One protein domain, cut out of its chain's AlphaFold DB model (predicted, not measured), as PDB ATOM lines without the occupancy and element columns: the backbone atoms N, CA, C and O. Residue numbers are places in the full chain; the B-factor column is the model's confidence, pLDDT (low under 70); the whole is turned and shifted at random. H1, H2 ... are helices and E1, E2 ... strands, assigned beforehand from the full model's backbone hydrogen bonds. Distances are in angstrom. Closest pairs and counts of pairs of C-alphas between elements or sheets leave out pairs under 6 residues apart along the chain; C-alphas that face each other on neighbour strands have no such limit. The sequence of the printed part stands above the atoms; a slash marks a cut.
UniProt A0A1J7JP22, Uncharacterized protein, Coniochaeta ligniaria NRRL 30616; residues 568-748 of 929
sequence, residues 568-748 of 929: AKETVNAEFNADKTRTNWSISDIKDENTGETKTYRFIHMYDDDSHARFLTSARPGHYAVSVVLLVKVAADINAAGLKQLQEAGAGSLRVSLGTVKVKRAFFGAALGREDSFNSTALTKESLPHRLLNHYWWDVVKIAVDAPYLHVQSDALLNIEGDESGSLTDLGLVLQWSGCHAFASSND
ATOM      1  N   ALA A 568     165.350 157.753 146.668       50.38
ATOM      2  CA  ALA A 568     165.646 159.170 146.801       50.38
ATOM      3  C   ALA A 568     167.075 159.380 147.339       50.38
ATOM      4  O   ALA A 568     167.320 159.098 148.508       50.38
ATOM      5  N   LYS A 569     168.004 159.875 146.504       49.09
ATOM      6  CA  LYS A 569     169.424 160.045 146.869       49.09
ATOM      7  C   LYS A 569     169.605 160.820 148.180       49.09
ATOM      8  O   LYS A 569     169.440 162.040 148.173       49.09
ATOM      9  N   GLU A 570     169.981 160.117 149.251       50.34
ATOM     10  CA  GLU A 570     170.812 160.582 150.383       50.34
ATOM     11  C   GLU A 570     170.323 161.854 151.123       50.34
ATOM     12  O   GLU A 570     171.068 162.490 151.867       50.34
ATOM     13  N   THR A 571     169.081 162.295 150.885       40.94
ATOM     14  CA  THR A 571     168.568 163.616 151.318       40.94
ATOM     15  C   THR A 571     167.070 163.649 151.641       40.94
ATOM     16  O   THR A 571     166.571 164.637 152.184       40.94
ATOM     17  N   VAL A 572     166.337 162.565 151.373       45.38
ATOM     18  CA  VAL A 572     165.012 162.322 151.959       45.38
ATOM     19  C   VAL A 572     165.210 161.549 153.256       45.38
ATOM     20  O   VAL A 572     166.020 160.632 153.290       45.38
ATOM     21  N   ASN A 573     164.430 161.841 154.304       47.88
ATOM     22  CA  ASN A 573     164.501 161.117 155.585       47.88
ATOM     23  C   ASN A 573     163.972 159.658 155.510       47.88
ATOM     24  O   ASN A 573     163.549 159.108 156.512       47.88
ATOM     25  N   ALA A 574     164.028 159.003 154.345       49.59
ATOM     26  CA  ALA A 574     163.835 157.558 154.176       49.59
ATOM     27  C   ALA A 574     165.141 156.777 154.449       49.59
ATOM     28  O   ALA A 574     165.348 155.672 153.947       49.59
ATOM     29  N   GLU A 575     166.041 157.399 155.215       51.47
ATOM     30  CA  GLU A 575     167.178 156.754 155.860       51.47
ATOM     31  C   GLU A 575     167.009 156.634 157.371       51.47
ATOM     32  O   GLU A 575     167.657 155.767 157.941       51.47
ATOM     33  N   PHE A 576     166.136 157.425 158.015       60.06
ATOM     34  CA  PHE A 576     165.960 157.430 159.470       60.06
ATOM     35  C   PHE A 576     164.486 157.418 159.895       60.06
ATOM     36  O   PHE A 576     163.617 157.891 159.172       60.06
ATOM     37  N   ASN A 577     164.205 156.901 161.089       61.47
ATOM     38  CA  ASN A 577     162.891 156.959 161.734       61.47
ATOM     39  C   ASN A 577     162.452 158.410 162.055       61.47
ATOM     40  O   ASN A 577     163.210 159.365 161.869       61.47
ATOM     41  N   ALA A 578     161.215 158.594 162.531       62.16
ATOM     42  CA  ALA A 578     160.587 159.917 162.654       62.16
ATOM     43  C   ALA A 578     161.328 160.900 163.592       62.16
ATOM     44  O   ALA A 578     161.343 162.105 163.322       62.16
ATOM     45  N   ASP A 579     161.985 160.405 164.649       63.66
ATOM     46  CA  ASP A 579     162.831 161.200 165.557       63.66
ATOM     47  C   ASP A 579     164.283 161.398 165.062       63.66
ATOM     48  O   ASP A 579     165.036 162.194 165.626       63.66
ATOM     49  N   LYS A 580     164.645 160.726 163.961       67.25
ATOM     50  CA  LYS A 580     165.963 160.666 163.313       67.25
ATOM     51  C   LYS A 580     167.090 159.995 164.112       67.25
ATOM     52  O   LYS A 580     168.260 160.288 163.862       67.25
ATOM     53  N   THR A 581     166.782 159.099 165.048       65.69
ATOM     54  CA  THR A 581     167.794 158.422 165.884       65.69
ATOM     55  C   THR A 581     168.296 157.081 165.338       65.69
ATOM     56  O   THR A 581     169.410 156.678 165.672       65.69
ATOM     57  N   ARG A 582     167.515 156.381 164.504       68.38
ATOM     58  CA  ARG A 582     167.827 155.044 163.955       68.38
ATOM     59  C   ARG A 582     167.488 154.945 162.476       68.38
ATOM     60  O   ARG A 582     166.650 155.695 161.989       68.38
ATOM     61  N   THR A 583     168.082 153.987 161.767       71.62
ATOM     62  CA  THR A 583     167.801 153.784 160.342       71.62
ATOM     63  C   THR A 583     166.431 153.149 160.097       71.62
ATOM     64  O   THR A 583     166.144 152.091 160.650       71.62
ATOM     65  N   ASN A 584     165.597 153.731 159.225       77.00
ATOM     66  CA  ASN A 584     164.276 153.170 158.879       77.00
ATOM     67  C   ASN A 584     164.284 152.200 157.690       77.00
ATOM     68  O   ASN A 584     163.236 151.922 157.107       77.00
ATOM     69  N   TRP A 585     165.444 151.639 157.358       83.06
ATOM     70  CA  TRP A 585     165.555 150.511 156.444       83.06
ATOM     71  C   TRP A 585     166.756 149.625 156.779       83.06
ATOM     72  O   TRP A 585     167.699 150.053 157.445       83.06
ATOM     73  N   SER A 586     166.729 148.405 156.256       83.56
ATOM     74  CA  SER A 586     167.871 147.494 156.164       83.56
ATOM     75  C   SER A 586     167.829 146.750 154.831       83.56
ATOM     76  O   SER A 586     166.817 146.750 154.127       83.56
ATOM     77  N   ILE A 587     168.946 146.128 154.463       83.62
ATOM     78  CA  ILE A 587     168.982 145.136 153.387       83.62
ATOM     79  C   ILE A 587     168.877 143.736 154.000       83.62
ATOM     80  O   ILE A 587     169.349 143.484 155.110       83.62
ATOM     81  N   SER A 588     168.218 142.815 153.306       83.50
ATOM     82  CA  SER A 588     168.238 141.390 153.634       83.50
ATOM     83  C   SER A 588     168.214 140.562 152.362       83.50
ATOM     84  O   SER A 588     167.322 140.724 151.532       83.50
ATOM     85  N   ASP A 589     169.169 139.648 152.256       86.94
ATOM     86  CA  ASP A 589     169.163 138.613 151.234       86.94
ATOM     87  C   ASP A 589     168.150 137.533 151.619       86.94
ATOM     88  O   ASP A 589     168.169 137.012 152.738       86.94
ATOM     89  N   ILE A 590     167.244 137.212 150.699       83.56
ATOM     90  CA  ILE A 590     166.243 136.159 150.854       83.56
ATOM     91  C   ILE A 590     166.436 135.179 149.708       83.56
ATOM     92  O   ILE A 590     166.467 135.556 148.536       83.56
ATOM     93  N   LYS A 591     166.591 133.906 150.067       82.12
ATOM     94  CA  LYS A 591     166.700 132.818 149.108       82.12
ATOM     95  C   LYS A 591     165.306 132.297 148.777       82.12
ATOM     96  O   LYS A 591     164.580 131.897 149.682       82.12
ATOM     97  N   ASP A 592     164.958 132.291 147.500       71.00
ATOM     98  CA  ASP A 592     163.733 131.674 147.002       71.00
ATOM     99  C   ASP A 592     163.837 130.146 147.159       71.00
ATOM    100  O   ASP A 592     164.803 129.521 146.708       71.00
ATOM    101  N   GLU A 593     162.863 129.531 147.829       73.88
ATOM    102  CA  GLU A 593     162.859 128.084 148.090       73.88
ATOM    103  C   GLU A 593     162.578 127.244 146.830       73.88
ATOM    104  O   GLU A 593     162.917 126.062 146.798       73.88
ATOM    105  N   ASN A 594     161.995 127.844 145.786       65.00
ATOM    106  CA  ASN A 594     161.581 127.170 144.554       65.00
ATOM    107  C   ASN A 594     162.638 127.293 143.451       65.00
ATOM    108  O   ASN A 594     162.919 126.311 142.766       65.00
ATOM    109  N   THR A 595     163.221 128.483 143.265       72.38
ATOM    110  CA  THR A 595     164.278 128.702 142.255       72.38
ATOM    111  C   THR A 595     165.681 128.457 142.811       72.38
ATOM    112  O   THR A 595     166.608 128.178 142.053       72.38
ATOM    113  N   GLY A 596     165.858 128.554 144.133       76.19
ATOM    114  CA  GLY A 596     167.165 128.514 144.786       76.19
ATOM    115  C   GLY A 596     167.996 129.791 144.613       76.19
ATOM    116  O   GLY A 596     169.134 129.825 145.083       76.19
ATOM    117  N   GLU A 597     167.452 130.819 143.959       77.88
ATOM    118  CA  GLU A 597     168.092 132.111 143.720       77.88
ATOM    119  C   GLU A 597     168.066 132.984 144.982       77.88
ATOM    120  O   GLU A 597     167.100 132.967 145.745       77.88
ATOM    121  N   THR A 598     169.123 133.765 145.211       81.62
ATOM    122  CA  THR A 598     169.174 134.740 146.309       81.62
ATOM    123  C   THR A 598     168.856 136.126 145.765       81.62
ATOM    124  O   THR A 598     169.639 136.668 144.988       81.62
ATOM    125  N   LYS A 599     167.740 136.715 146.203       81.12
ATOM    126  CA  LYS A 599     167.357 138.099 145.896       81.12
ATOM    127  C   LYS A 599     167.670 139.015 147.081       81.12
ATOM    128  O   LYS A 599     167.398 138.670 148.233       81.12
ATOM    129  N   THR A 600     168.193 140.202 146.796       82.62
ATOM    130  CA  THR A 600     168.537 141.217 147.801       82.62
ATOM    131  C   THR A 600     167.401 142.232 147.934       82.62
ATOM    132  O   THR A 600     167.098 142.956 146.993       82.62
ATOM    133  N   TYR A 601     166.775 142.324 149.111       83.50
ATOM    134  CA  TYR A 601     165.624 143.206 149.350       83.50
ATOM    135  C   TYR A 601     165.953 144.367 150.287       83.50
ATOM    136  O   TYR A 601     166.627 144.181 151.303       83.50
ATOM    137  N   ARG A 602     165.400 145.556 150.004       84.06
ATOM    138  CA  ARG A 602     165.458 146.729 150.893       84.06
ATOM    139  C   ARG A 602     164.181 146.829 151.730       84.06
ATOM    140  O   ARG A 602     163.190 147.425 151.316       84.06
ATOM    141  N   PHE A 603     164.239 146.288 152.940       86.81
ATOM    142  CA  PHE A 603     163.149 146.357 153.909       86.81
ATOM    143  C   PHE A 603     163.073 147.729 154.577       86.81
ATOM    144  O   PHE A 603     164.024 148.160 155.219       86.81
ATOM    145  N   ILE A 604     161.916 148.377 154.481       88.25
ATOM    146  CA  ILE A 604     161.513 149.543 155.269       88.25
ATOM    147  C   ILE A 604     161.046 149.067 156.646       88.25
ATOM    148  O   ILE A 604     160.221 148.158 156.751       88.25
ATOM    149  N   HIS A 605     161.541 149.711 157.694       87.81
ATOM    150  CA  HIS A 605     161.222 149.419 159.087       87.81
ATOM    151  C   HIS A 605     160.004 150.216 159.558       87.81
ATOM    152  O   HIS A 605     160.035 151.447 159.611       87.81
ATOM    153  N   MET A 606     158.930 149.506 159.915       86.88
ATOM    154  CA  MET A 606     157.642 150.109 160.265       86.88
ATOM    155  C   MET A 606     157.561 150.338 161.775       86.88
ATOM    156  O   MET A 606     156.982 149.547 162.518       86.88
ATOM    157  N   TYR A 607     158.213 151.413 162.218       84.50
ATOM    158  CA  TYR A 607     158.122 151.916 163.590       84.50
ATOM    159  C   TYR A 607     156.701 152.385 163.935       84.50
ATOM    160  O   TYR A 607     155.872 152.605 163.053       84.50
ATOM    161  N   ASP A 608     156.444 152.541 165.231       80.50
ATOM    162  CA  ASP A 608     155.170 152.953 165.816       80.50
ATOM    163  C   ASP A 608     154.769 154.407 165.496       80.50
ATOM    164  O   ASP A 608     153.577 154.700 165.388       80.50
ATOM    165  N   ASP A 609     155.746 155.290 165.262       77.25
ATOM    166  CA  ASP A 609     155.533 156.640 164.725       77.25
ATOM    167  C   ASP A 609     154.997 156.646 163.273       77.25
ATOM    168  O   ASP A 609     155.515 155.955 162.388       77.25
ATOM    169  N   ASP A 610     154.039 157.543 163.004       79.81
ATOM    170  CA  ASP A 610     153.594 157.919 161.653       79.81
ATOM    171  C   ASP A 610     154.784 158.380 160.791       79.81
ATOM    172  O   ASP A 610     155.450 159.376 161.100       79.81
ATOM    173  N   SER A 611     155.047 157.690 159.678       79.75
ATOM    174  CA  SER A 611     156.186 157.994 158.801       79.75
ATOM    175  C   SER A 611     155.966 157.483 157.367       79.75
ATOM    176  O   SER A 611     154.874 157.024 157.009       79.75
ATOM    177  N   HIS A 612     156.961 157.646 156.488       81.81
ATOM    178  CA  HIS A 612     156.850 157.277 155.079       81.81
ATOM    179  C   HIS A 612     158.196 156.978 154.389       81.81
ATOM    180  O   HIS A 612     159.256 157.454 154.789       81.81
ATOM    181  N   ALA A 613     158.123 156.266 153.262       82.06
ATOM    182  CA  ALA A 613     159.217 156.028 152.321       82.06
ATOM    183  C   ALA A 613     158.868 156.545 150.910       82.06
ATOM    184  O   ALA A 613     157.697 156.744 150.566       82.06
ATOM    185  N   ARG A 614     159.899 156.783 150.088       85.38
ATOM    186  CA  ARG A 614     159.791 157.342 148.729       85.38
ATOM    187  C   ARG A 614     160.770 156.679 147.765       85.38
ATOM    188  O   ARG A 614     161.974 156.690 148.016       85.38
ATOM    189  N   PHE A 615     160.254 156.230 146.625       86.06
ATOM    190  CA  PHE A 615     161.040 155.684 145.519       86.06
ATOM    191  C   PHE A 615     160.686 156.405 144.223       86.06
ATOM    192  O   PHE A 615     159.563 156.886 144.053       86.06
ATOM    193  N   LEU A 616     161.650 156.470 143.315       86.19
ATOM    194  CA  LEU A 616     161.481 156.954 141.957       86.19
ATOM    195  C   LEU A 616     161.656 155.781 140.992       86.19
ATOM    196  O   LEU A 616     162.549 154.960 141.155       86.19
ATOM    197  N   THR A 617     160.832 155.741 139.961       87.88
ATOM    198  CA  THR A 617     160.983 154.833 138.825       87.88
ATOM    199  C   THR A 617     160.458 155.536 137.569       87.88
ATOM    200  O   THR A 617     160.216 156.746 137.598       87.88
ATOM    201  N   SER A 618     160.280 154.830 136.458       86.88
ATOM    202  CA  SER A 618     159.693 155.407 135.248       86.88
ATOM    203  C   SER A 618     158.912 154.381 134.444       86.88
ATOM    204  O   SER A 618     159.288 153.215 134.404       86.88
ATOM    205  N   ALA A 619     157.871 154.832 133.748       85.56
ATOM    206  CA  ALA A 619     157.135 154.022 132.783       85.56
ATOM    207  C   ALA A 619     156.890 154.811 131.491       85.56
ATOM    208  O   ALA A 619     157.079 156.029 131.439       85.56
ATOM    209  N   ARG A 620     156.470 154.109 130.435       83.81
ATOM    210  CA  ARG A 620     156.018 154.742 129.188       83.81
ATOM    211  C   ARG A 620     154.638 155.396 129.397       83.81
ATOM    212  O   ARG A 620     153.963 155.084 130.380       83.81
ATOM    213  N   PRO A 621     154.196 156.295 128.505       83.19
ATOM    214  CA  PRO A 621     152.840 156.841 128.545       83.19
ATOM    215  C   PRO A 621     151.783 155.750 128.301       83.19
ATOM    216  O   PRO A 621     152.000 154.837 127.499       83.19
ATOM    217  N   GLY A 622     150.629 155.834 128.970       79.88
ATOM    218  CA  GLY A 622     149.593 154.798 128.869       79.88
ATOM    219  C   GLY A 622     148.506 154.834 129.946       79.88
ATOM    220  O   GLY A 622     148.493 155.699 130.824       79.88
ATOM    221  N   HIS A 623     147.591 153.865 129.868       83.31
ATOM    222  CA  HIS A 623     146.465 153.687 130.788       83.31
ATOM    223  C   HIS A 623     146.634 152.369 131.550       83.31
ATOM    224  O   HIS A 623     146.288 151.292 131.061       83.31
ATOM    225  N   TYR A 624     147.207 152.454 132.747       86.62
ATOM    226  CA  TYR A 624     147.738 151.295 133.455       86.62
ATOM    227  C   TYR A 624     146.808 150.781 134.554       86.62
ATOM    228  O   TYR A 624     146.462 151.520 135.475       86.62
ATOM    229  N   ALA A 625     146.475 149.492 134.512       86.25
ATOM    230  CA  ALA A 625     146.025 148.768 135.696       86.25
ATOM    231  C   ALA A 625     147.255 148.456 136.561       86.25
ATOM    232  O   ALA A 625     148.194 147.812 136.088       86.25
ATOM    233  N   VAL A 626     147.276 148.943 137.802       89.44
ATOM    234  CA  VAL A 626     148.425 148.843 138.711       89.44
ATOM    235  C   VAL A 626     148.205 147.717 139.718       89.44
ATOM    236  O   VAL A 626     147.138 147.594 140.312       89.44
ATOM    237  N   SER A 627     149.240 146.918 139.955       91.56
ATOM    238  CA  SER A 627     149.318 145.978 141.072       91.56
ATOM    239  C   SER A 627     150.684 146.110 141.733       91.56
ATOM    240  O   SER A 627     151.714 145.935 141.083       91.56
ATOM    241  N   VAL A 628     150.702 146.464 143.016       92.81
ATOM    242  CA  VAL A 628     151.913 146.542 143.839       92.81
ATOM    243  C   VAL A 628     151.950 145.306 144.730       92.81
ATOM    244  O   VAL A 628     151.023 145.076 145.505       92.81
ATOM    245  N   VAL A 629     153.025 144.524 144.640       91.50
ATOM    246  CA  VAL A 629     153.263 143.373 145.517       91.50
ATOM    247  C   VAL A 629     154.365 143.732 146.503       91.50
ATOM    248  O   VAL A 629     155.472 144.108 146.111       91.50
ATOM    249  N   LEU A 630     154.048 143.638 147.792       93.06
ATOM    250  CA  LEU A 630     154.951 143.948 148.893       93.06
ATOM    251  C   LEU A 630     155.289 142.674 149.669       93.06
ATOM    252  O   LEU A 630     154.399 141.892 149.991       93.06
ATOM    253  N   LEU A 631     156.563 142.486 149.997       91.44
ATOM    254  CA  LEU A 631     157.062 141.388 150.820       91.44
ATOM    255  C   LEU A 631     157.063 141.820 152.294       91.44
ATOM    256  O   LEU A 631     157.702 142.813 152.646       91.44
ATOM    257  N   VAL A 632     156.350 141.085 153.147       91.56
ATOM    258  CA  VAL A 632     156.159 141.368 154.576       91.56
ATOM    259  C   VAL A 632     157.084 140.486 155.415       91.56
ATOM    260  O   VAL A 632     157.038 139.260 155.342       91.56
ATOM    261  N   LYS A 633     157.910 141.112 156.256       90.81
ATOM    262  CA  LYS A 633     158.844 140.451 157.175       90.81
ATOM    263  C   LYS A 633     158.462 140.769 158.615       90.81
ATOM    264  O   LYS A 633     158.575 141.916 159.048       90.81
ATOM    265  N   VAL A 634     158.029 139.755 159.360       90.44
ATOM    266  CA  VAL A 634     157.780 139.850 160.808       90.44
ATOM    267  C   VAL A 634     159.076 139.575 161.575       90.44
ATOM    268  O   VAL A 634     159.895 138.760 161.148       90.44
ATOM    269  N   ALA A 635     159.286 140.264 162.694       88.56
ATOM    270  CA  ALA A 635     160.439 140.053 163.564       88.56
ATOM    271  C   ALA A 635     160.413 138.666 164.238       88.56
ATOM    272  O   ALA A 635     159.375 138.225 164.733       88.56
ATOM    273  N   ALA A 636     161.569 137.996 164.293       84.94
ATOM    274  CA  ALA A 636     161.692 136.619 164.782       84.94
ATOM    275  C   ALA A 636     161.383 136.458 166.285       84.94
ATOM    276  O   ALA A 636     160.951 135.390 166.710       84.94
ATOM    277  N   ASP A 637     161.559 137.517 167.077       84.94
ATOM    278  CA  ASP A 637     161.339 137.520 168.529       84.94
ATOM    279  C   ASP A 637     159.853 137.601 168.937       84.94
ATOM    280  O   ASP A 637     159.524 137.667 170.127       84.94
ATOM    281  N   ILE A 638     158.921 137.596 167.973       85.06
ATOM    282  CA  ILE A 638     157.489 137.577 168.275       85.06
ATOM    283  C   ILE A 638     157.045 136.195 168.781       85.06
ATOM    284  O   ILE A 638     157.205 135.167 168.128       85.06
ATOM    285  N   ASN A 639     156.433 136.161 169.965       86.62
ATOM    286  CA  ASN A 639     155.843 134.929 170.488       86.62
ATOM    287  C   ASN A 639     154.486 134.620 169.819       86.62
ATOM    288  O   ASN A 639     153.822 135.503 169.273       86.62
ATOM    289  N   ALA A 640     154.035 133.367 169.918       85.88
ATOM    290  CA  ALA A 640     152.810 132.895 169.263       85.88
ATOM    291  C   ALA A 640     151.527 133.657 169.663       85.88
ATOM    292  O   ALA A 640     150.600 133.750 168.859       85.88
ATOM    293  N   ALA A 641     151.459 134.229 170.873       84.50
ATOM    294  CA  ALA A 641     150.322 135.053 171.289       84.50
ATOM    295  C   ALA A 641     150.355 136.440 170.624       84.50
ATOM    296  O   ALA A 641     149.324 136.912 170.151       84.50
ATOM    297  N   GLY A 642     151.541 137.051 170.517       83.56
ATOM    298  CA  GLY A 642     151.751 138.288 169.764       83.56
ATOM    299  C   GLY A 642     151.442 138.119 168.275       83.56
ATOM    300  O   GLY A 642     150.712 138.927 167.711       83.56
ATOM    301  N   LEU A 643     151.905 137.028 167.653       85.81
ATOM    302  CA  LEU A 643     151.602 136.730 166.248       85.81
ATOM    303  C   LEU A 643     150.090 136.580 166.016       85.81
ATOM    304  O   LEU A 643     149.551 137.189 165.094       85.81
ATOM    305  N   LYS A 644     149.387 135.856 166.898       85.75
ATOM    306  CA  LYS A 644     147.923 135.742 166.852       85.75
ATOM    307  C   LYS A 644     147.230 137.103 167.020       85.75
ATOM    308  O   LYS A 644     146.266 137.384 166.316       85.75
ATOM    309  N   GLN A 645     147.730 137.968 167.904       84.50
ATOM    310  CA  GLN A 645     147.196 139.321 168.084       84.50
ATOM    311  C   GLN A 645     147.368 140.186 166.822       84.50
ATOM    312  O   GLN A 645     146.436 140.898 166.450       84.50
ATOM    313  N   LEU A 646     148.510 140.096 166.126       85.81
ATOM    314  CA  LEU A 646     148.707 140.776 164.840       85.81
ATOM    315  C   LEU A 646     147.775 140.235 163.746       85.81
ATOM    316  O   LEU A 646     147.267 141.017 162.949       85.81
ATOM    317  N   GLN A 647     147.525 138.923 163.716       85.06
ATOM    318  CA  GLN A 647     146.579 138.304 162.778       85.06
ATOM    319  C   GLN A 647     145.130 138.759 163.030       85.06
ATOM    320  O   GLN A 647     144.373 138.946 162.082       85.06
ATOM    321  N   GLU A 648     144.741 138.988 164.289       81.94
ATOM    322  CA  GLU A 648     143.388 139.440 164.654       81.94
ATOM    323  C   GLU A 648     143.184 140.962 164.500       81.94
ATOM    324  O   GLU A 648     142.087 141.403 164.150       81.94
ATOM    325  N   ALA A 649     144.216 141.783 164.735       77.94
ATOM    326  CA  ALA A 649     144.121 143.247 164.672       77.94
ATOM    327  C   ALA A 649     144.576 143.858 163.327       77.94
ATOM    328  O   ALA A 649     144.062 144.910 162.918       77.94
ATOM    329  N   GLY A 650     145.512 143.206 162.634       82.06
ATOM    330  CA  GLY A 650     146.416 143.813 161.655       82.06
ATOM    331  C   GLY A 650     147.625 144.466 162.342       82.06
ATOM    332  O   GLY A 650     147.497 145.023 163.428       82.06
ATOM    333  N   ALA A 651     148.796 144.430 161.704       85.44
ATOM    334  CA  ALA A 651     150.055 144.940 162.262       85.44
ATOM    335  C   ALA A 651     150.293 146.451 162.054       85.44
ATOM    336  O   ALA A 651     151.383 146.947 162.334       85.44
ATOM    337  N   GLY A 652     149.286 147.162 161.544       88.19
ATOM    338  CA  GLY A 652     149.294 148.594 161.247       88.19
ATOM    339  C   GLY A 652     148.491 148.913 159.984       88.19
ATOM    340  O   GLY A 652     147.844 148.035 159.403       88.19
ATOM    341  N   SER A 653     148.528 150.174 159.552       88.50
ATOM    342  CA  SER A 653     147.932 150.633 158.288       88.50
ATOM    343  C   SER A 653     149.004 151.172 157.348       88.50
ATOM    344  O   SER A 653     149.899 151.893 157.782       88.50
ATOM    345  N   LEU A 654     148.883 150.862 156.057       88.88
ATOM    346  CA  LEU A 654     149.795 151.285 154.997       88.88
ATOM    347  C   LEU A 654     149.003 151.940 153.860       88.88
ATOM    348  O   LEU A 654     148.154 151.304 153.239       88.88
ATOM    349  N   ARG A 655     149.318 153.199 153.545       89.00
ATOM    350  CA  ARG A 655     148.921 153.848 152.292       89.00
ATOM    351  C   ARG A 655     149.979 153.592 151.228       89.00
ATOM    352  O   ARG A 655     151.128 153.999 151.400       89.00
ATOM    353  N   VAL A 656     149.561 153.023 150.106       91.44
ATOM    354  CA  VAL A 656     150.341 152.982 148.862       91.44
ATOM    355  C   VAL A 656     149.896 154.151 147.979       91.44
ATOM    356  O   VAL A 656     148.726 154.533 147.985       91.44
ATOM    357  N   SER A 657     150.807 154.788 147.245       91.75
ATOM    358  CA  SER A 657     150.468 155.820 146.255       91.75
ATOM    359  C   SER A 657     151.477 155.835 145.111       91.75
ATOM    360  O   SER A 657     152.679 155.875 145.367       91.75
ATOM    361  N   LEU A 658     151.001 155.840 143.866       93.31
ATOM    362  CA  LEU A 658     151.829 155.814 142.654       93.31
ATOM    363  C   LEU A 658     151.282 156.797 141.612       93.31
ATOM    364  O   LEU A 658     150.085 156.800 141.330       93.31
ATOM    365  N   GLY A 659     152.153 157.620 141.025       90.81
ATOM    366  CA  GLY A 659     151.786 158.556 139.959       90.81
ATOM    367  C   GLY A 659     152.955 159.396 139.458       90.81
ATOM    368  O   GLY A 659     154.099 159.182 139.859       90.81
ATOM    369  N   THR A 660     152.674 160.353 138.573       90.81
ATOM    370  CA  THR A 660     153.707 161.161 137.910       90.81
ATOM    371  C   THR A 660     154.300 162.212 138.853       90.81
ATOM    372  O   THR A 660     153.595 162.867 139.627       90.81
ATOM    373  N   VAL A 661     155.622 162.386 138.835       88.38
ATOM    374  CA  VAL A 661     156.311 163.267 139.791       88.38
ATOM    375  C   VAL A 661     156.121 164.743 139.431       88.38
ATOM    376  O   VAL A 661     156.495 165.175 138.346       88.38
ATOM    377  N   LYS A 662     155.618 165.561 140.372       87.75
ATOM    378  CA  LYS A 662     155.403 167.009 140.150       87.75
ATOM    379  C   LYS A 662     156.683 167.765 139.810       87.75
ATOM    380  O   LYS A 662     156.729 168.522 138.848       87.75
ATOM    381  N   VAL A 663     157.695 167.611 140.661       84.25
ATOM    382  CA  VAL A 663     159.023 168.220 140.523       84.25
ATOM    383  C   VAL A 663     160.011 167.297 141.229       84.25
ATOM    384  O   VAL A 663     159.959 167.182 142.453       84.25
ATOM    385  N   LYS A 664     160.944 166.686 140.491       79.88
ATOM    386  CA  LYS A 664     161.938 165.723 141.016       79.88
ATOM    387  C   LYS A 664     162.674 166.240 142.266       79.88
ATOM    388  O   LYS A 664     162.786 165.546 143.271       79.88
ATOM    389  N   ARG A 665     163.061 167.524 142.263       78.38
ATOM    390  CA  ARG A 665     163.699 168.213 143.405       78.38
ATOM    391  C   ARG A 665     162.789 168.388 144.633       78.38
ATOM    392  O   ARG A 665     163.295 168.398 145.748       78.38
ATOM    393  N   ALA A 666     161.475 168.541 144.455       75.81
ATOM    394  CA  ALA A 666     160.524 168.629 145.569       75.81
ATOM    395  C   ALA A 666     160.144 167.235 146.093       75.81
ATOM    396  O   ALA A 666     160.049 167.038 147.302       75.81
ATOM    397  N   PHE A 667     160.021 166.257 145.189       79.56
ATOM    398  CA  PHE A 667     159.853 164.839 145.517       79.56
ATOM    399  C   PHE A 667     161.010 164.299 146.370       79.56
ATOM    400  O   PHE A 667     160.782 163.444 147.219       79.56
ATOM    401  N   PHE A 668     162.211 164.871 146.244       74.00
ATOM    402  CA  PHE A 668     163.366 164.581 147.103       74.00
ATOM    403  C   PHE A 668     163.683 165.662 148.162       74.00
ATOM    404  O   PHE A 668     164.761 165.670 148.746       74.00
ATOM    405  N   GLY A 669     162.769 166.598 148.437       65.88
ATOM    406  CA  GLY A 669     163.040 167.726 149.334       65.88
ATOM    407  C   GLY A 669     163.040 167.365 150.827       65.88
ATOM    408  O   GLY A 669     162.030 166.892 151.350       65.88
ATOM    409  N   ALA A 670     164.126 167.695 151.536       52.69
ATOM    410  CA  ALA A 670     164.257 167.544 152.995       52.69
ATOM    411  C   ALA A 670     163.374 168.507 153.824       52.69
ATOM    412  O   ALA A 670     163.143 168.276 155.007       52.69
ATOM    413  N   ALA A 671     162.878 169.594 153.216       52.81
ATOM    414  CA  ALA A 671     162.116 170.661 153.884       52.81
ATOM    415  C   ALA A 671     160.611 170.358 154.066       52.81
ATOM    416  O   ALA A 671     159.821 171.250 154.380       52.81
ATOM    417  N   LEU A 672     160.192 169.109 153.848       54.59
ATOM    418  CA  LEU A 672     158.834 168.649 154.131       54.59
ATOM    419  C   LEU A 672     158.727 168.431 155.649       54.59
ATOM    420  O   LEU A 672     159.129 167.393 156.159       54.59
ATOM    421  N   GLY A 673     158.259 169.460 156.362       47.12
ATOM    422  CA  GLY A 673     158.109 169.443 157.822       47.12
ATOM    423  C   GLY A 673     157.112 168.397 158.338       47.12
ATOM    424  O   GLY A 673     156.419 167.775 157.531       47.12
ATOM    425  N   ARG A 674     157.078 168.259 159.681       49.66
ATOM    426  CA  ARG A 674     156.417 167.204 160.485       49.66
ATOM    427  C   ARG A 674     155.294 166.502 159.726       49.66
ATOM    428  O   ARG A 674     154.304 167.129 159.354       49.66
ATOM    429  N   GLU A 675     155.539 165.231 159.452       55.25
ATOM    430  CA  GLU A 675     154.896 164.516 158.362       55.25
ATOM    431  C   GLU A 675     153.400 164.310 158.638       55.25
ATOM    432  O   GLU A 675     152.951 164.337 159.782       55.25
ATOM    433  N   ASP A 676     152.619 164.254 157.557       54.75
ATOM    434  CA  ASP A 676     151.158 164.377 157.586       54.75
ATOM    435  C   ASP A 676     150.546 163.260 158.436       54.75
ATOM    436  O   ASP A 676     150.577 162.103 158.013       54.75
ATOM    437  N   SER A 677     150.013 163.617 159.614       56.00
ATOM    438  CA  SER A 677     149.406 162.673 160.559       56.00
ATOM    439  C   SER A 677     148.398 161.804 159.825       56.00
ATOM    440  O   SER A 677     147.495 162.341 159.172       56.00
ATOM    441  N   PHE A 678     148.568 160.491 159.901       59.16
ATOM    442  CA  PHE A 678     147.942 159.534 159.005       59.16
ATOM    443  C   PHE A 678     146.441 159.426 159.281       59.16
ATOM    444  O   PHE A 678     145.949 158.530 159.962       59.16
ATOM    445  N   ASN A 679     145.668 160.339 158.700       54.44
ATOM    446  CA  ASN A 679     144.241 160.130 158.576       54.44
ATOM    447  C   ASN A 679     144.018 159.083 157.476       54.44
ATOM    448  O   ASN A 679     144.246 159.347 156.291       54.44
ATOM    449  N   SER A 680     143.614 157.882 157.881       51.34
ATOM    450  CA  SER A 680     143.355 156.749 156.994       51.34
ATOM    451  C   SER A 680     142.189 157.001 156.033       51.34
ATOM    452  O   SER A 680     142.235 156.517 154.904       51.34
ATOM    453  N   THR A 681     141.187 157.793 156.435       48.97
ATOM    454  CA  THR A 681     139.911 157.941 155.706       48.97
ATOM    455  C   THR A 681     139.973 158.927 154.538       48.97
ATOM    456  O   THR A 681     139.288 158.742 153.533       48.97
ATOM    457  N   ALA A 682     140.807 159.969 154.620       56.75
ATOM    458  CA  ALA A 682     140.904 160.979 153.569       56.75
ATOM    459  C   ALA A 682     142.285 161.639 153.481       56.75
ATOM    460  O   ALA A 682     142.807 162.177 154.457       56.75
ATOM    461  N   LEU A 683     142.822 161.711 152.261       65.38
ATOM    462  CA  LEU A 683     143.896 162.647 151.930       65.38
ATOM    463  C   LEU A 683     143.373 164.098 151.997       65.38
ATOM    464  O   LEU A 683     142.292 164.410 151.492       65.38
ATOM    465  N   THR A 684     144.177 165.024 152.518       67.31
ATOM    466  CA  THR A 684     143.920 166.477 152.514       67.31
ATOM    467  C   THR A 684     144.729 167.169 151.405       67.31
ATOM    468  O   THR A 684     145.551 166.545 150.730       67.31
ATOM    469  N   LYS A 685     144.520 168.470 151.135       67.75
ATOM    470  CA  LYS A 685     145.396 169.205 150.187       67.75
ATOM    471  C   LYS A 685     146.855 169.288 150.668       67.75
ATOM    472  O   LYS A 685     147.743 169.557 149.866       67.75
ATOM    473  N   GLU A 686     147.078 169.054 151.956       67.88
ATOM    474  CA  GLU A 686     148.368 169.128 152.639       67.88
ATOM    475  C   GLU A 686     149.032 167.740 152.739       67.88
ATOM    476  O   GLU A 686     150.238 167.642 152.978       67.88
ATOM    477  N   SER A 687     148.296 166.662 152.445       77.94
ATOM    478  CA  SER A 687     148.824 165.299 152.457       77.94
ATOM    479  C   SER A 687     149.934 165.056 151.443       77.94
ATOM    480  O   SER A 687     149.944 165.594 150.329       77.94
ATOM    481  N   LEU A 688     150.887 164.209 151.838       79.50
ATOM    482  CA  LEU A 688     152.159 164.038 151.143       79.50
ATOM    483  C   LEU A 688     152.016 163.596 149.667       79.50
ATOM    484  O   LEU A 688     152.609 164.275 148.823       79.50
ATOM    485  N   PRO A 689     151.193 162.587 149.294       84.50
ATOM    486  CA  PRO A 689     150.994 162.231 147.885       84.50
ATOM    487  C   PRO A 689     150.480 163.411 147.050       84.50
ATOM    488  O   PRO A 689     150.987 163.673 145.964       84.50
ATOM    489  N   HIS A 690     149.557 164.215 147.588       84.38
ATOM    490  CA  HIS A 690     149.013 165.381 146.883       84.38
ATOM    491  C   HIS A 690     150.008 166.548 146.774       84.38
ATOM    492  O   HIS A 690     149.915 167.340 145.837       84.38
ATOM    493  N   ARG A 691     150.988 166.666 147.679       83.25
ATOM    494  CA  ARG A 691     152.101 167.620 147.521       83.25
ATOM    495  C   ARG A 691     153.106 167.177 146.457       83.25
ATOM    496  O   ARG A 691     153.659 168.031 145.770       83.25
ATOM    497  N   LEU A 692     153.340 165.872 146.322       84.81
ATOM    498  CA  LEU A 692     154.477 165.330 145.574       84.81
ATOM    499  C   LEU A 692     154.143 164.767 144.182       84.81
ATOM    500  O   LEU A 692     155.001 164.810 143.298       84.81
ATOM    501  N   LEU A 693     152.914 164.291 143.969       88.50
ATOM    502  CA  LEU A 693     152.481 163.624 142.740       88.50
ATOM    503  C   LEU A 693     151.387 164.404 141.992       88.50
ATOM    504  O   LEU A 693     150.530 165.066 142.593       88.50
ATOM    505  N   ASN A 694     151.424 164.309 140.667       83.94
ATOM    506  CA  ASN A 694     150.317 164.530 139.738       83.94
ATOM    507  C   ASN A 694     149.710 163.161 139.363       83.94
ATOM    508  O   ASN A 694     150.328 162.138 139.647       83.94
ATOM    509  N   HIS A 695     148.509 163.155 138.758       82.94
ATOM    510  CA  HIS A 695     147.834 161.979 138.164       82.94
ATOM    511  C   HIS A 695     148.169 160.652 138.872       82.94
ATOM    512  O   HIS A 695     148.837 159.796 138.302       82.94
ATOM    513  N   TYR A 696     147.792 160.533 140.152       88.56
ATOM    514  CA  TYR A 696     148.218 159.437 141.024       88.56
ATOM    515  C   TYR A 696     147.036 158.617 141.535       88.56
ATOM    516  O   TYR A 696     146.002 159.166 141.924       88.56
ATOM    517  N   TRP A 697     147.236 157.306 141.573       89.00
ATOM    518  CA  TRP A 697     146.409 156.359 142.311       89.00
ATOM    519  C   TRP A 697     146.946 156.222 143.744       89.00
ATOM    520  O   TRP A 697     148.125 156.472 144.013       89.00
ATOM    521  N   TRP A 698     146.069 155.853 144.675       88.31
ATOM    522  CA  TRP A 698     146.413 155.514 146.051       88.31
ATOM    523  C   TRP A 698     145.376 154.556 146.632       88.31
ATOM    524  O   TRP A 698     144.211 154.604 146.243       88.31
ATOM    525  N   ASP A 699     145.797 153.747 147.600       86.88
ATOM    526  CA  ASP A 699     144.920 152.882 148.392       86.88
ATOM    527  C   ASP A 699     145.475 152.738 149.822       86.88
ATOM    528  O   ASP A 699     146.641 153.063 150.072       86.88
ATOM    529  N   VAL A 700     144.648 152.304 150.777       86.75
ATOM    530  CA  VAL A 700     145.012 152.082 152.187       86.75
ATOM    531  C   VAL A 700     144.643 150.662 152.602       86.75
ATOM    532  O   VAL A 700     143.474 150.333 152.789       86.75
ATOM    533  N   VAL A 701     145.668 149.848 152.836       87.56
ATOM    534  CA  VAL A 701     145.536 148.460 153.288       87.56
ATOM    535  C   VAL A 701     145.943 148.318 154.753       87.56
ATOM    536  O   VAL A 701     146.822 149.026 155.253       87.56
ATOM    537  N   LYS A 702     145.323 147.365 155.456       88.44
ATOM    538  CA  LYS A 702     145.876 146.861 156.717       88.44
ATOM    539  C   LYS A 702     147.070 145.962 156.419       88.44
ATOM    540  O   LYS A 702     147.032 145.172 155.480       88.44
ATOM    541  N   ILE A 703     148.102 146.055 157.248       89.31
ATOM    542  CA  ILE A 703     149.283 145.199 157.149       89.31
ATOM    543  C   ILE A 703     148.919 143.837 157.746       89.31
ATOM    544  O   ILE A 703     148.833 143.686 158.967       89.31
ATOM    545  N   ALA A 704     148.640 142.867 156.881       85.88
ATOM    546  CA  ALA A 704     148.401 141.483 157.270       85.88
ATOM    547  C   ALA A 704     149.736 140.740 157.487       85.88
ATOM    548  O   ALA A 704     150.767 141.143 156.951       85.88
ATOM    549  N   VAL A 705     149.719 139.686 158.310       86.56
ATOM    550  CA  VAL A 705     150.908 138.878 158.675       86.56
ATOM    551  C   VAL A 705     150.632 137.365 158.658       86.56
ATOM    552  O   VAL A 705     151.363 136.567 159.240       86.56
ATOM    553  N   ASP A 706     149.527 136.972 158.035       81.88
ATOM    554  CA  ASP A 706     149.140 135.594 157.724       81.88
ATOM    555  C   ASP A 706     149.746 135.104 156.396       81.88
ATOM    556  O   ASP A 706     150.007 133.911 156.248       81.88
ATOM    557  N   ALA A 707     150.033 136.024 155.469       80.50
ATOM    558  CA  ALA A 707     150.758 135.778 154.226       80.50
ATOM    559  C   ALA A 707     152.083 136.572 154.167       80.50
ATOM    560  O   ALA A 707     152.149 137.689 154.684       80.50
ATOM    561  N   PRO A 708     153.130 136.052 153.494       83.81
ATOM    562  CA  PRO A 708     154.375 136.792 153.271       83.81
ATOM    563  C   PRO A 708     154.233 137.907 152.222       83.81
ATOM    564  O   PRO A 708     155.080 138.792 152.173       83.81
ATOM    565  N   TYR A 709     153.184 137.891 151.392       87.75
ATOM    566  CA  TYR A 709     152.949 138.896 150.354       87.75
ATOM    567  C   TYR A 709     151.665 139.686 150.612       87.75
ATOM    568  O   TYR A 709     150.586 139.116 150.778       87.75
ATOM    569  N   LEU A 710     151.782 141.012 150.588       88.75
ATOM    570  CA  LEU A 710     150.681 141.966 150.653       88.75
ATOM    571  C   LEU A 710     150.463 142.554 149.253       88.75
ATOM    572  O   LEU A 710     151.296 143.304 148.741       88.75
ATOM    573  N   HIS A 711     149.345 142.187 148.632       88.19
ATOM    574  CA  HIS A 711     148.969 142.620 147.286       88.19
ATOM    575  C   HIS A 711     148.055 143.847 147.363       88.19
ATOM    576  O   HIS A 711     147.027 143.809 148.040       88.19
ATOM    577  N   VAL A 712     148.405 144.920 146.652       88.62
ATOM    578  CA  VAL A 712     147.622 146.163 146.588       88.62
ATOM    579  C   VAL A 712     147.352 146.496 145.121       88.62
ATOM    580  O   VAL A 712     148.248 146.934 144.398       88.62
ATOM    581  N   GLN A 713     146.124 146.244 144.669       85.88
ATOM    582  CA  GLN A 713     145.711 146.377 143.271       85.88
ATOM    583  C   GLN A 713     144.784 147.582 143.085       85.88
ATOM    584  O   GLN A 713     143.870 147.796 143.875       85.88
ATOM    585  N   SER A 714     144.992 148.349 142.015       80.38
ATOM    586  CA  SER A 714     144.168 149.510 141.692       80.38
ATOM    587  C   SER A 714     142.781 149.124 141.179       80.38
ATOM    588  O   SER A 714     142.656 148.347 140.230       80.38
ATOM    589  N   ASP A 715     141.756 149.762 141.734       69.31
ATOM    590  CA  ASP A 715     140.374 149.772 141.248       69.31
ATOM    591  C   ASP A 715     140.171 150.695 140.027       69.31
ATOM    592  O   ASP A 715     139.286 150.456 139.204       69.31
ATOM    593  N   ALA A 716     141.011 151.726 139.890       66.19
ATOM    594  CA  ALA A 716     140.996 152.704 138.804       66.19
ATOM    595  C   ALA A 716     142.324 152.743 138.025       66.19
ATOM    596  O   ALA A 716     143.401 152.589 138.598       66.19
ATOM    597  N   LEU A 717     142.257 153.003 136.713       77.56
ATOM    598  CA  LEU A 717     143.442 153.055 135.849       77.56
ATOM    599  C   LEU A 717     144.302 154.300 136.118       77.56
ATOM    600  O   LEU A 717     143.811 155.433 136.119       77.56
ATOM    601  N   LEU A 718     145.611 154.092 136.258       81.44
ATOM    602  CA  LEU A 718     146.609 155.148 136.357       81.44
ATOM    603  C   LEU A 718     146.918 155.705 134.959       81.44
ATOM    604  O   LEU A 718     147.499 155.016 134.119       81.44
ATOM    605  N   ASN A 719     146.538 156.961 134.710       82.81
ATOM    606  CA  ASN A 719     146.846 157.652 133.458       82.81
ATOM    607  C   ASN A 719     148.230 158.311 133.512       82.81
ATOM    608  O   ASN A 719     148.436 159.245 134.291       82.81
ATOM    609  N   ILE A 720     149.147 157.871 132.650       83.19
ATOM    610  CA  ILE A 720     150.458 158.495 132.456       83.19
ATOM    611  C   ILE A 720     150.415 159.279 131.148       83.19
ATOM    612  O   ILE A 720     150.477 158.709 130.059       83.19
ATOM    613  N   GLU A 721     150.282 160.598 131.275       74.88
ATOM    614  CA  GLU A 721     150.363 161.537 130.158       74.88
ATOM    615  C   GLU A 721     151.813 161.639 129.668       74.88
ATOM    616  O   GLU A 721     152.740 161.692 130.475       74.88
ATOM    617  N   GLY A 722     152.001 161.669 128.348       61.66
ATOM    618  CA  GLY A 722     153.314 161.710 127.708       61.66
ATOM    619  C   GLY A 722     153.391 162.734 126.587       61.66
ATOM    620  O   GLY A 722     152.376 163.262 126.131       61.66
ATOM    621  N   ASP A 723     154.612 162.996 126.137       54.16
ATOM    622  CA  ASP A 723     154.890 163.815 124.965       54.16
ATOM    623  C   ASP A 723     154.872 162.980 123.670       54.16
ATOM    624  O   ASP A 723     154.915 161.748 123.694       54.16
ATOM    625  N   GLU A 724     154.839 163.648 122.514       47.59
ATOM    626  CA  GLU A 724     154.765 162.983 121.203       47.59
ATOM    627  C   GLU A 724     156.011 162.138 120.858       47.59
ATOM    628  O   GLU A 724     155.962 161.358 119.908       47.59
ATOM    629  N   SER A 725     157.110 162.235 121.624       52.75
ATOM    630  CA  SER A 725     158.268 161.339 121.476       52.75
ATOM    631  C   SER A 725     158.081 159.958 122.125       52.75
ATOM    632  O   SER A 725     158.848 159.043 121.826       52.75
ATOM    633  N   GLY A 726     157.073 159.786 122.991       59.50
ATOM    634  CA  GLY A 726     156.849 158.544 123.737       59.50
ATOM    635  C   GLY A 726     157.867 158.301 124.859       59.50
ATOM    636  O   GLY A 726     158.141 157.145 125.189       59.50
ATOM    637  N   SER A 727     158.449 159.367 125.418       72.44
ATOM    638  CA  SER A 727     159.524 159.279 126.410       72.44
ATOM    639  C   SER A 727     159.092 158.651 127.748       72.44
ATOM    640  O   SER A 727     157.920 158.663 128.133       72.44
ATOM    641  N   LEU A 728     160.061 158.083 128.478       81.38
ATOM    642  CA  LEU A 728     159.835 157.554 129.825       81.38
ATOM    643  C   LEU A 728     159.510 158.692 130.804       81.38
ATOM    644  O   LEU A 728     160.273 159.647 130.949       81.38
ATOM    645  N   THR A 729     158.388 158.563 131.507       85.62
ATOM    646  CA  THR A 729     157.887 159.555 132.463       85.62
ATOM    647  C   THR A 729     158.298 159.189 133.890       85.62
ATOM    648  O   THR A 729     158.078 158.058 134.323       85.62
ATOM    649  N   ASP A 730     158.859 160.150 134.638       88.50
ATOM    650  CA  ASP A 730     159.212 159.994 136.061       88.50
ATOM    651  C   ASP A 730     157.969 159.657 136.914       88.50
ATOM    652  O   ASP A 730     157.053 160.478 137.063       88.50
ATOM    653  N   LEU A 731     157.980 158.481 137.544       91.19
ATOM    654  CA  LEU A 731     156.976 158.021 138.504       91.19
ATOM    655  C   LEU A 731     157.525 158.022 139.929       91.19
ATOM    656  O   LEU A 731     158.673 157.654 140.173       91.19
ATOM    657  N   GLY A 732     156.683 158.403 140.885       90.25
ATOM    658  CA  GLY A 732     156.998 158.364 142.307       90.25
ATOM    659  C   GLY A 732     156.095 157.386 143.045       90.25
ATOM    660  O   GLY A 732     154.878 157.572 143.061       90.25
ATOM    661  N   LEU A 733     156.695 156.387 143.693       91.50
ATOM    662  CA  LEU A 733     156.026 155.559 144.696       91.50
ATOM    663  C   LEU A 733     156.189 156.230 146.066       91.50
ATOM    664  O   LEU A 733     157.302 156.574 146.475       91.50
ATOM    665  N   VAL A 734     155.084 156.391 146.789       88.94
ATOM    666  CA  VAL A 734     155.056 156.862 148.177       88.94
ATOM    667  C   VAL A 734     154.359 155.807 149.028       88.94
ATOM    668  O   VAL A 734     153.222 155.433 148.742       88.94
ATOM    669  N   LEU A 735     155.035 155.348 150.078       88.94
ATOM    670  CA  LEU A 735     154.496 154.420 151.072       88.94
ATOM    671  C   LEU A 735     154.393 155.172 152.402       88.94
ATOM    672  O   LEU A 735     155.427 155.575 152.918       88.94
ATOM    673  N   GLN A 736     153.195 155.401 152.946       86.88
ATOM    674  CA  GLN A 736     153.004 156.027 154.271       86.88
ATOM    675  C   GLN A 736     152.408 155.015 155.249       86.88
ATOM    676  O   GLN A 736     151.506 154.285 154.851       86.88
ATOM    677  N   TRP A 737     152.815 155.009 156.517       86.50
ATOM    678  CA  TRP A 737     152.269 154.082 157.515       86.50
ATOM    679  C   TRP A 737     151.916 154.747 158.844       86.50
ATOM    680  O   TRP A 737     152.322 155.877 159.115       86.50
ATOM    681  N   SER A 738     151.126 154.029 159.647       85.31
ATOM    682  CA  SER A 738     150.643 154.457 160.962       85.31
ATOM    683  C   SER A 738     150.123 153.285 161.788       85.31
ATOM    684  O   SER A 738     149.733 152.248 161.234       85.31
ATOM    685  N   GLY A 739     150.096 153.455 163.112       83.69
ATOM    686  CA  GLY A 739     149.551 152.474 164.052       83.69
ATOM    687  C   GLY A 739     150.270 151.127 164.002       83.69
ATOM    688  O   GLY A 739     149.657 150.098 164.270       83.69
ATOM    689  N   CYS A 740     151.539 151.134 163.588       86.25
ATOM    690  CA  CYS A 740     152.386 149.951 163.554       86.25
ATOM    691  C   CYS A 740     152.890 149.624 164.967       86.25
ATOM    692  O   CYS A 740     152.802 150.447 165.880       86.25
ATOM    693  N   HIS A 741     153.404 148.413 165.167       83.44
ATOM    694  CA  HIS A 741     153.879 147.971 166.478       83.44
ATOM    695  C   HIS A 741     155.408 147.916 166.552       83.44
ATOM    696  O   HIS A 741     156.064 147.386 165.655       83.44
ATOM    697  N   ALA A 742     155.957 148.402 167.667       83.62
ATOM    698  CA  ALA A 742     157.360 148.273 168.050       83.62
ATOM    699  C   ALA A 742     157.494 147.501 169.379       83.62
ATOM    700  O   ALA A 742     156.573 147.480 170.202       83.62
ATOM    701  N   PHE A 743     158.636 146.848 169.608       80.31
ATOM    702  CA  PHE A 743     158.900 146.125 170.857       80.31
ATOM    703  C   PHE A 743     159.188 147.097 172.007       80.31
ATOM    704  O   PHE A 743     160.231 147.744 172.026       80.31
ATOM    705  N   ALA A 744     158.326 147.133 173.026       74.12
ATOM    706  CA  ALA A 744     158.434 148.063 174.161       74.12
ATOM    707  C   ALA A 744     159.761 147.996 174.961       74.12
ATOM    708  O   ALA A 744     160.056 148.901 175.736       74.12
ATOM    709  N   SER A 745     160.559 146.934 174.799       75.25
ATOM    710  CA  SER A 745     161.870 146.757 175.436       75.25
ATOM    711  C   SER A 745     163.052 147.340 174.654       75.25
ATOM    712  O   SER A 745     164.102 147.571 175.251       75.25
ATOM    713  N   SER A 746     162.922 147.549 173.341       78.56
ATOM    714  CA  SER A 746     164.033 147.976 172.471       78.56
ATOM    715  C   SER A 746     163.664 149.044 171.435       78.56
ATOM    716  O   SER A 746     164.560 149.648 170.853       78.56
ATOM    717  N   ASN A 747     162.373 149.312 171.238       75.50
ATOM    718  CA  ASN A 747     161.758 150.093 170.161       75.50
ATOM    719  C   ASN A 747     162.102 149.644 168.732       75.50
ATOM    720  O   ASN A 747     162.129 150.459 167.814       75.50
ATOM    721  N   ASP A 748     162.372 148.353 168.537       83.44
ATOM    722  CA  ASP A 748     162.558 147.777 167.202       83.44
ATOM    723  C   ASP A 748     161.204 147.450 166.546       83.44
ATOM    724  O   ASP A 748     160.248 147.119 167.255       83.44
TER     725      ASP A 748
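AT A GLANCE: This is residues 568 to 748 of the 929 residues of an uncharacterized protein of Coniochaeta ligniaria NRRL 30616 (UniProt A0A1J7JP22). Two sheets lie partly face to face as a sandwich, two layers of strands at 35 degrees to each other: a twisted sheet of four strands, E3, E9, E5 and E6, and a smaller one of three, E7, E4 and E8. A separate hairpin, E1 and E2, runs alongside, its turn at residues 592 to 597 reaching beyond both sheets; H1 sits off one end, and H3 covers part of E9 on the face of the larger sheet turned away from the smaller one. The printed part has 181 residues with three named helices and nine named strands, in the order E1 E2 E3 E4 H1 E5 H2 H3 E6 E7 E8 E9. The sheets run E3 - E9 - E5 - E6, E7 - E4 - E8 and E1 - E2, each antiparallel, and the class is mixed, helices and strands. The whole is compact, with a radius of gyration of the C-alphas of 17.2 A and spans of 56 by 42 by 31 A.

HOW THE PARTS SIT: After residues 568 to 584, which hold no named element, E1 (residues 585 to 591) and E2 (residues 598 to 605) form a hairpin, with N 588 and O 601 2.9 A apart, within hydrogen-bond range. E3, residues 611 to 619, is an edge strand of the larger sheet. E4, residues 622 to 634, is the inner strand of the smaller sheet and near E2. H1, residues 640 to 649, is on neither sheet of the sandwich and touches no helix. E5, residues 653 to 661, is an inner strand of the larger sheet. H2, residues 664 to 667, only grazes that sheet. H3, residues 688 to 692, is over E9 (residues 729 to 738), at a height over the sheet of 7.9 A; the closest C-alphas of H3 and H2, those of Leu 692 and Phe 667, are 5.4 A apart, close but not clearly touching. E6, residues 693 to 702, bends by 85 degrees at residue 696; it is antiparallel to E5, with N 656 and O 699 at 2.9 A. E7 (residues 709 to 713) and E8 (residues 718 to 720) pair with E4 in a staggered way, E8 over residues 622 to 624 and E7 over residues 627 to 631; N 624 and O 718 are 2.9 A apart, as are N 628 and O 712. E8 and E6 come closest at the C-alphas of Leu 718 and Trp 697, 6.1 A apart. E9 is antiparallel to E3, with N 615 and O 733 at 3.0 A, and to E5, with N 655 and O 736 at 2.8 A. Every O i to N i+4 pair is within hydrogen-bond range in H1 and H3; H2 is too short for such a pair.

IN THESE COORDINATES: E1 begins at C-alpha 585 (165.555, 150.511, 156.444) and measures 19.2 A from first to last C-alpha; E2 measures 21.0 A and E3 26.3 A. E4, the longest strand by residues, measures 36.2 A and ends at C-alpha 634 (157.780, 139.850, 160.808). H1 measures 14.3 A, E5 23.9 A and E6 22.8 A. H2, H3, E7 and E8 are shorter. E9 measures 29.8 A and ends at C-alpha 738 (150.643, 154.457, 160.962).

THE WHOLE: The two C-alphas farthest apart, those of Ala 641 and Glu 724, are 57.5 A apart. The printed part has no cut. The link from H2 to H3, with 20 residues, is long. The mean pLDDT of the printed part is 78.2, and 41 residues are under 70, among them residues 568 to 582 and 669 to 686.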